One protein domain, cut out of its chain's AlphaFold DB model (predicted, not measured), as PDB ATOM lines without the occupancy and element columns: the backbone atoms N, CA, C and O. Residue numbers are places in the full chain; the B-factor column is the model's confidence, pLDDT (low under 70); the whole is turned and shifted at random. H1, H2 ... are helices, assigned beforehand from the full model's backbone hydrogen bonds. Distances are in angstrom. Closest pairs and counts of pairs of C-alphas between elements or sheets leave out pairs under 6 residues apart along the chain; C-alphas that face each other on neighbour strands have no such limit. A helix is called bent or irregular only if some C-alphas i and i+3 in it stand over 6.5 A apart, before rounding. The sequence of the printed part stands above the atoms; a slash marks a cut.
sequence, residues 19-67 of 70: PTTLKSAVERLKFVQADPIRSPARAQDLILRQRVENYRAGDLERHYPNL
ATOM      1  N   PRO A  19     -25.997  -7.317  20.020       94.88
ATOM      2  CA  PRO A  19     -25.864  -6.667  21.319       94.88
ATOM      3  C   PRO A  19     -25.437  -5.197  21.201       94.88
ATOM      4  O   PRO A  19     -24.695  -4.833  20.293       94.88
ATOM      5  N   THR A  20     -25.951  -4.348  22.088       95.75
ATOM      6  CA  THR A  20     -25.695  -2.900  22.093       95.75
ATOM      7  C   THR A  20     -25.697  -2.352  23.528       95.75
ATOM      8  O   THR A  20     -25.612  -3.114  24.489       95.75
ATOM      9  N   THR A  21     -25.781  -1.037  23.718       95.88
ATOM     10  CA  THR A  21     -25.896  -0.436  25.053       95.88
ATOM     11  C   THR A  21     -27.271  -0.698  25.670       95.88
ATOM     12  O   THR A  21     -28.260  -0.898  24.961       95.88
ATOM     13  N   LEU A  22     -27.369  -0.637  27.002       95.06
ATOM     14  CA  LEU A  22     -28.642  -0.809  27.710       95.06
ATOM     15  C   LEU A  22     -29.722   0.165  27.215       95.06
ATOM     16  O   LEU A  22     -30.847  -0.252  26.956       95.06
ATOM     17  N   LYS A  23     -29.369   1.443  27.028       94.62
ATOM     18  CA  LYS A  23     -30.296   2.471  26.541       94.62
ATOM     19  C   LYS A  23     -30.811   2.133  25.144       94.62
ATOM     20  O   LYS A  23     -32.018   2.020  24.949       94.62
ATOM     21  N   SER A  24     -29.902   1.882  24.202       94.50
ATOM     22  CA  SER A  24     -30.259   1.564  22.816       94.50
ATOM     23  C   SER A  24     -31.086   0.280  22.708       94.50
ATOM     24  O   SER A  24     -32.010   0.203  21.899       94.50
ATOM     25  N   ALA A  25     -30.797  -0.726  23.540       94.31
ATOM     26  CA  ALA A  25     -31.583  -1.953  23.590       94.31
ATOM     27  C   ALA A  25     -33.017  -1.690  24.074       94.31
ATOM     28  O   ALA A  25     -33.962  -2.165  23.447       94.31
ATOM     29  N   VAL A  26     -33.194  -0.909  25.144       92.50
ATOM     30  CA  VAL A  26     -34.520  -0.556  25.682       92.50
ATOM     31  C   VAL A  26     -35.315   0.298  24.687       92.50
ATOM     32  O   VAL A  26     -36.469  -0.018  24.404       92.50
ATOM     33  N   GLU A  27     -34.697   1.305  24.066       92.25
ATOM     34  CA  GLU A  27     -35.332   2.147  23.036       92.25
ATOM     35  C   GLU A  27     -35.778   1.351  21.805       92.25
ATOM     36  O   GLU A  27     -36.796   1.680  21.181       92.25
ATOM     37  N   ARG A  28     -35.024   0.306  21.444       91.62
ATOM     38  CA  ARG A  28     -35.339  -0.582  20.322       91.62
ATOM     39  C   ARG A  28     -36.430  -1.590  20.666       91.62
ATOM     40  O   ARG A  28     -37.295  -1.834  19.829       91.62
ATOM     41  N   LEU A  29     -36.402  -2.155  21.873       91.12
ATOM     42  CA  LEU A  29     -37.443  -3.062  22.367       91.12
ATOM     43  C   LEU A  29     -38.763  -2.335  22.645       91.12
ATOM     44  O   LEU A  29     -39.811  -2.976  22.630       91.12
ATOM     45  N   LYS A  30     -38.715  -1.015  22.878       89.19
ATOM     46  CA  LYS A  30     -39.819  -0.124  23.282       89.19
ATOM     47  C   LYS A  30     -40.395  -0.425  24.660       89.19
ATOM     48  O   LYS A  30     -40.702   0.504  25.395       89.19
ATOM     49  N   PHE A  31     -40.494  -1.695  25.027       88.38
ATOM     50  CA  PHE A  31     -40.970  -2.140  26.322       88.38
ATOM     51  C   PHE A  31     -40.141  -3.327  26.809       88.38
ATOM     52  O   PHE A  31     -39.823  -4.245  26.052       88.38
ATOM     53  N   VAL A  32     -39.823  -3.316  28.099       91.12
ATOM     54  CA  VAL A  32     -39.264  -4.453  28.834       91.12
ATOM     55  C   VAL A  32     -40.077  -4.576  30.116       91.12
ATOM     56  O   VAL A  32     -40.219  -3.599  30.849       91.12
ATOM     57  N   GLN A  33     -40.648  -5.750  30.376       88.44
ATOM     58  CA  GLN A  33     -41.411  -5.985  31.603       88.44
ATOM     59  C   GLN A  33     -40.453  -6.211  32.773       88.44
ATOM     60  O   GLN A  33     -39.604  -7.096  32.701       88.44
ATOM     61  N   ALA A  34     -40.600  -5.434  33.845       88.25
ATOM     62  CA  ALA A  34     -39.876  -5.649  35.093       88.25
ATOM     63  C   ALA A  34     -40.595  -6.723  35.926       88.25
ATOM     64  O   ALA A  34     -41.601  -6.450  36.580       88.25
ATOM     65  N   ASP A  35     -40.095  -7.954  35.869       89.19
ATOM     66  CA  ASP A  35     -40.632  -9.110  36.581       89.19
ATOM     67  C   ASP A  35     -40.099  -9.157  38.033       89.19
ATOM     68  O   ASP A  35     -38.875  -9.102  38.239       89.19
ATOM     69  N   PRO A  36     -40.979  -9.242  39.055       87.12
ATOM     70  CA  PRO A  36     -40.573  -9.392  40.452       87.12
ATOM     71  C   PRO A  36     -40.077 -10.806  40.813       87.12
ATOM     72  O   PRO A  36     -39.414 -10.973  41.844       87.12
ATOM     73  N   ILE A  37     -40.385 -11.834  40.013       89.94
ATOM     74  CA  ILE A  37     -40.014 -13.226  40.292       89.94
ATOM     75  C   ILE A  37     -38.531 -13.446  39.975       89.94
ATOM     76  O   ILE A  37     -38.052 -13.173  38.880       89.94
ATOM     77  N   ARG A  38     -37.780 -13.964  40.957       85.88
ATOM     78  CA  ARG A  38     -36.311 -14.107  40.888       85.88
ATOM     79  C   ARG A  38     -35.802 -15.520  40.603       85.88
ATOM     80  O   ARG A  38     -34.599 -15.691  40.455       85.88
ATOM     81  N   SER A  39     -36.680 -16.519  40.535       88.25
ATOM     82  CA  SER A  39     -36.290 -17.918  40.328       88.25
ATOM     83  C   SER A  39     -36.776 -18.425  38.967       88.25
ATOM     84  O   SER A  39     -37.969 -18.293  38.695       88.25
ATOM     85  N   PRO A  40     -35.905 -19.012  38.121       85.94
ATOM     86  CA  PRO A  40     -34.446 -19.151  38.280       85.94
ATOM     87  C   PRO A  40     -33.659 -17.856  37.978       85.94
ATOM     88  O   PRO A  40     -32.492 -17.749  38.344       85.94
ATOM     89  N   ALA A  41     -34.285 -16.887  37.301       90.31
ATOM     90  CA  ALA A  41     -33.798 -15.530  37.044       90.31
ATOM     91  C   ALA A  41     -34.995 -14.636  36.671       90.31
ATOM     92  O   ALA A  41     -36.036 -15.157  36.270       90.31
ATOM     93  N   ARG A  42     -34.854 -13.307  36.758       94.00
ATOM     94  CA  ARG A  42     -35.915 -12.375  36.340       94.00
ATOM     95  C   ARG A  42     -36.023 -12.321  34.815       94.00
ATOM     96  O   ARG A  42     -35.000 -12.326  34.122       94.00
ATOM     97  N   ALA A  43     -37.241 -12.214  34.284       93.44
ATOM     98  CA  ALA A  43     -37.475 -12.207  32.839       93.44
ATOM     99  C   ALA A  43     -36.728 -11.070  32.113       93.44
ATOM    100  O   ALA A  43     -36.119 -11.309  31.067       93.44
ATOM    101  N   GLN A  44     -36.688  -9.860  32.687       94.62
ATOM    102  CA  GLN A  44     -35.944  -8.729  32.121       94.62
ATOM    103  C   GLN A  44     -34.450  -9.017  31.989       94.62
ATOM    104  O   GLN A  44     -33.853  -8.661  30.973       94.62
ATOM    105  N   ASP A  45     -33.853  -9.697  32.973       95.50
ATOM    106  CA  ASP A  45     -32.426 -10.005  32.940       95.50
ATOM    107  C   ASP A  45     -32.126 -10.985  31.801       95.50
ATOM    108  O   ASP A  45     -31.131 -10.837  31.094       95.50
ATOM    109  N   LEU A  46     -33.002 -11.971  31.575       93.38
ATOM    110  CA  LEU A  46     -32.861 -12.938  30.483       93.38
ATOM    111  C   LEU A  46     -33.011 -12.277  29.107       93.38
ATOM    112  O   LEU A  46     -32.249 -12.583  28.188       93.38
ATOM    113  N   ILE A  47     -33.960 -11.348  28.973       93.44
ATOM    114  CA  ILE A  47     -34.169 -10.579  27.741       93.44
ATOM    115  C   ILE A  47     -32.939  -9.715  27.439       93.44
ATOM    116  O   ILE A  47     -32.426  -9.736  26.315       93.44
ATOM    117  N   LEU A  48     -32.456  -8.960  28.424       94.88
ATOM    118  CA  LEU A  48     -31.386  -7.983  28.228       94.88
ATOM    119  C   LEU A  48     -30.007  -8.631  28.115       94.88
ATOM    120  O   LEU A  48     -29.190  -8.156  27.330       94.88
ATOM    121  N   ARG A  49     -29.770  -9.771  28.774       94.75
ATOM    122  CA  ARG A  49     -28.501 -10.512  28.693       94.75
ATOM    123  C   ARG A  49     -28.069 -10.851  27.266       94.75
ATOM    124  O   ARG A  49     -26.878 -10.908  26.991       94.75
ATOM    125  N   GLN A  50     -29.013 -11.103  26.362       91.62
ATOM    126  CA  GLN A  50     -28.709 -11.435  24.962       91.62
ATOM    127  C   GLN A  50     -28.568 -10.202  24.057       91.62
ATOM    128  O   GLN A  50     -28.185 -10.340  22.900       91.62
ATOM    129  N   ARG A  51     -28.931  -9.013  24.553       94.38
ATOM    130  CA  ARG A  51     -29.130  -7.791  23.754       94.38
ATOM    131  C   ARG A  51     -28.270  -6.624  24.212       94.38
ATOM    132  O   ARG A  51     -28.165  -5.637  23.490       94.38
ATOM    133  N   VAL A  52     -27.673  -6.728  25.396       96.44
ATOM    134  CA  VAL A  52     -26.840  -5.690  25.985       96.44
ATOM    135  C   VAL A  52     -25.437  -6.233  26.214       96.44
ATOM    136  O   VAL A  52     -25.250  -7.288  26.823       96.44
ATOM    137  N   GLU A  53     -24.446  -5.515  25.703       96.56
ATOM    138  CA  GLU A  53     -23.039  -5.865  25.869       96.56
ATOM    139  C   GLU A  53     -22.665  -5.899  27.354       96.56
ATOM    140  O   GLU A  53     -22.970  -4.976  28.106       96.56
ATOM    141  N   ASN A  54     -21.992  -6.974  27.775       95.75
ATOM    142  CA  ASN A  54     -21.506  -7.167  29.148       95.75
ATOM    143  C   ASN A  54     -22.579  -7.071  30.250       95.75
ATOM    144  O   ASN A  54     -22.235  -6.866  31.416       95.75
ATOM    145  N   TYR A  55     -23.853  -7.257  29.899       96.50
ATOM    146  CA  TYR A  55     -24.971  -7.140  30.828       96.50
ATOM    147  C   TYR A  55     -24.874  -8.119  32.000       96.50
ATOM    148  O   TYR A  55     -24.656  -9.324  31.824       96.50
ATOM    149  N   ARG A  56     -25.112  -7.607  33.205       96.06
ATOM    150  CA  ARG A  56     -25.209  -8.368  34.450       96.06
ATOM    151  C   ARG A  56     -26.618  -8.259  35.016       96.06
ATOM    152  O   ARG A  56     -27.302  -7.250  34.864       96.06
ATOM    153  N   ALA A  57     -27.045  -9.315  35.703       95.00
ATOM    154  CA  ALA A  57     -28.339  -9.316  36.372       95.00
ATOM    155  C   ALA A  57     -28.430  -8.125  37.340       95.00
ATOM    156  O   ALA A  57     -27.575  -7.964  38.216       95.00
ATOM    157  N   GLY A  58     -29.460  -7.292  37.181       93.81
ATOM    158  CA  GLY A  58     -29.639  -6.082  37.991       93.81
ATOM    159  C   GLY A  58     -29.174  -4.789  37.337       93.81
ATOM    160  O   GLY A  58     -29.441  -3.720  37.883       93.81
ATOM    161  N   ASP A  59     -28.501  -4.850  36.189       95.38
ATOM    162  CA  ASP A  59     -28.016  -3.647  35.512       95.38
ATOM    163  C   ASP A  59     -29.171  -2.758  35.052       95.38
ATOM    164  O   ASP A  59     -29.052  -1.535  35.113       95.38
ATOM    165  N   LEU A  60     -30.318  -3.344  34.669       94.06
ATOM    166  CA  LEU A  60     -31.495  -2.542  34.339       94.06
ATOM    167  C   LEU A  60     -31.898  -1.677  35.532       94.06
ATOM    168  O   LEU A  60     -31.940  -0.464  35.393       94.06
ATOM    169  N   GLU A  61     -32.136  -2.262  36.704       92.88
ATOM    170  CA  GLU A  61     -32.600  -1.505  37.869       92.88
ATOM    171  C   GLU A  61     -31.550  -0.512  38.392       92.88
ATOM    172  O   GLU A  61     -31.903   0.586  38.815       92.88
ATOM    173  N   ARG A  62     -30.258  -0.863  38.323       94.94
ATOM    174  CA  ARG A  62     -29.153   0.020  38.737       94.94
ATOM    175  C   ARG A  62     -29.019   1.250  37.846       94.94
ATOM    176  O   ARG A  62     -28.746   2.339  38.345       94.94
ATOM    177  N   HIS A  63     -29.172   1.075  36.535       93.88
ATOM    178  CA  HIS A  63     -28.942   2.139  35.559       93.88
ATOM    179  C   HIS A  63     -30.221   2.860  35.129       93.88
ATOM    180  O   HIS A  63     -30.114   3.956  34.582       93.88
ATOM    181  N   TYR A  64     -31.407   2.308  35.413       90.69
ATOM    182  CA  TYR A  64     -32.699   2.895  35.046       90.69
ATOM    183  C   TYR A  64     -32.830   4.384  35.412       90.69
ATOM    184  O   TYR A  64     -33.204   5.156  34.528       90.69
ATOM    185  N   PRO A  65     -32.452   4.842  36.628       92.38
ATOM    186  CA  PRO A  65     -32.571   6.258  36.993       92.38
ATOM    187  C   PRO A  65     -31.762   7.206  36.097       92.38
ATOM    188  O   PRO A  65     -32.120   8.366  35.941       92.38
ATOM    189  N   ASN A  66     -30.684   6.704  35.488       92.88
ATOM    190  CA  ASN A  66     -29.767   7.479  34.653       92.88
ATOM    191  C   ASN A  66     -29.978   7.230  33.153       92.88
ATOM    192  O   ASN A  66     -29.284   7.819  32.327       92.88
ATOM    193  N   LEU A  67     -30.902   6.338  32.782       88.06
ATOM    194  CA  LEU A  67     -31.041   5.872  31.405       88.06
ATOM    195  C   LEU A  67     -31.647   6.948  30.489       88.06
ATOM    196  O   LEU A  67     -31.430   6.898  29.280       88.06
TER     197      LEU A  67
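What this domain is: This is residues 19 to 67 of the 70 residues of the protein "Winged helix DNA-binding domain-containing protein" of Acidobacteria bacterium (UniProt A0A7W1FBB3). Three short helices, H1, H2 and H3, stand at large angles to one another, their centres making a triangle in a small, loop-rich domain. A long stretch without a named element, residues 30 to 42, makes a wide loop from H1 to H2, and a shorter one leads on to H3. The printed part has 49 residues, with three named helices in the order H1, H2, H3 and no named strand; its class is all helix, though under half of the residues, 23, are in named elements. The whole is compact, with a radius of gyration of the C-alphas of 10.0 A, and rounded, spanning 27 by 21 by 17 A.

Where its parts are: Find C-alpha 22 at (-28.642, -0.809, 27.710); from there H1, residues 22 to 29, runs 10.5 A to C-alpha 29. H3, residues 59 to 66, also has 8 residues and runs 11.3 A to C-alpha 66 at (-29.767, 7.479, 34.653). H3 is irregular, with C-alphas 62 and 65 at 7.3 A. Look for H2 in residues 43 to 49, from C-alpha 43 at (-37.475, -12.207, 32.839), 10.0 A long.

How they stand to each other: Start from H1: it is close to H2 but not clearly touching, the closest C-alphas being those of Ala 25 and Leu 48, 7.6 A apart. They run opposite ways at a steep tilt of 64 degrees. H1 and H3 are also close but not clearly touching, with the C-alphas of Leu 22 and Leu 60 closest at 7.4 A; they are about perpendicular, at 84 degrees. H2 and H3 are likewise close but not clearly touching, closest at the C-alphas of Asp 45 and Leu 60, 7.6 A, and about perpendicular at 85 degrees. In H1 and H2 every O i to N i+4 pair is within hydrogen-bond range; in H3, 2 of 4 are.

The domain as a whole: Look at Pro 40 and Asn 66 for the two C-alphas farthest apart, 27.3 A. The link from H1 to H2 is long, 13 residues; that from H2 to H3 is short, 9 residues. The printed part has no cut, its mean pLDDT is 92.6, and no printed residue is under 70.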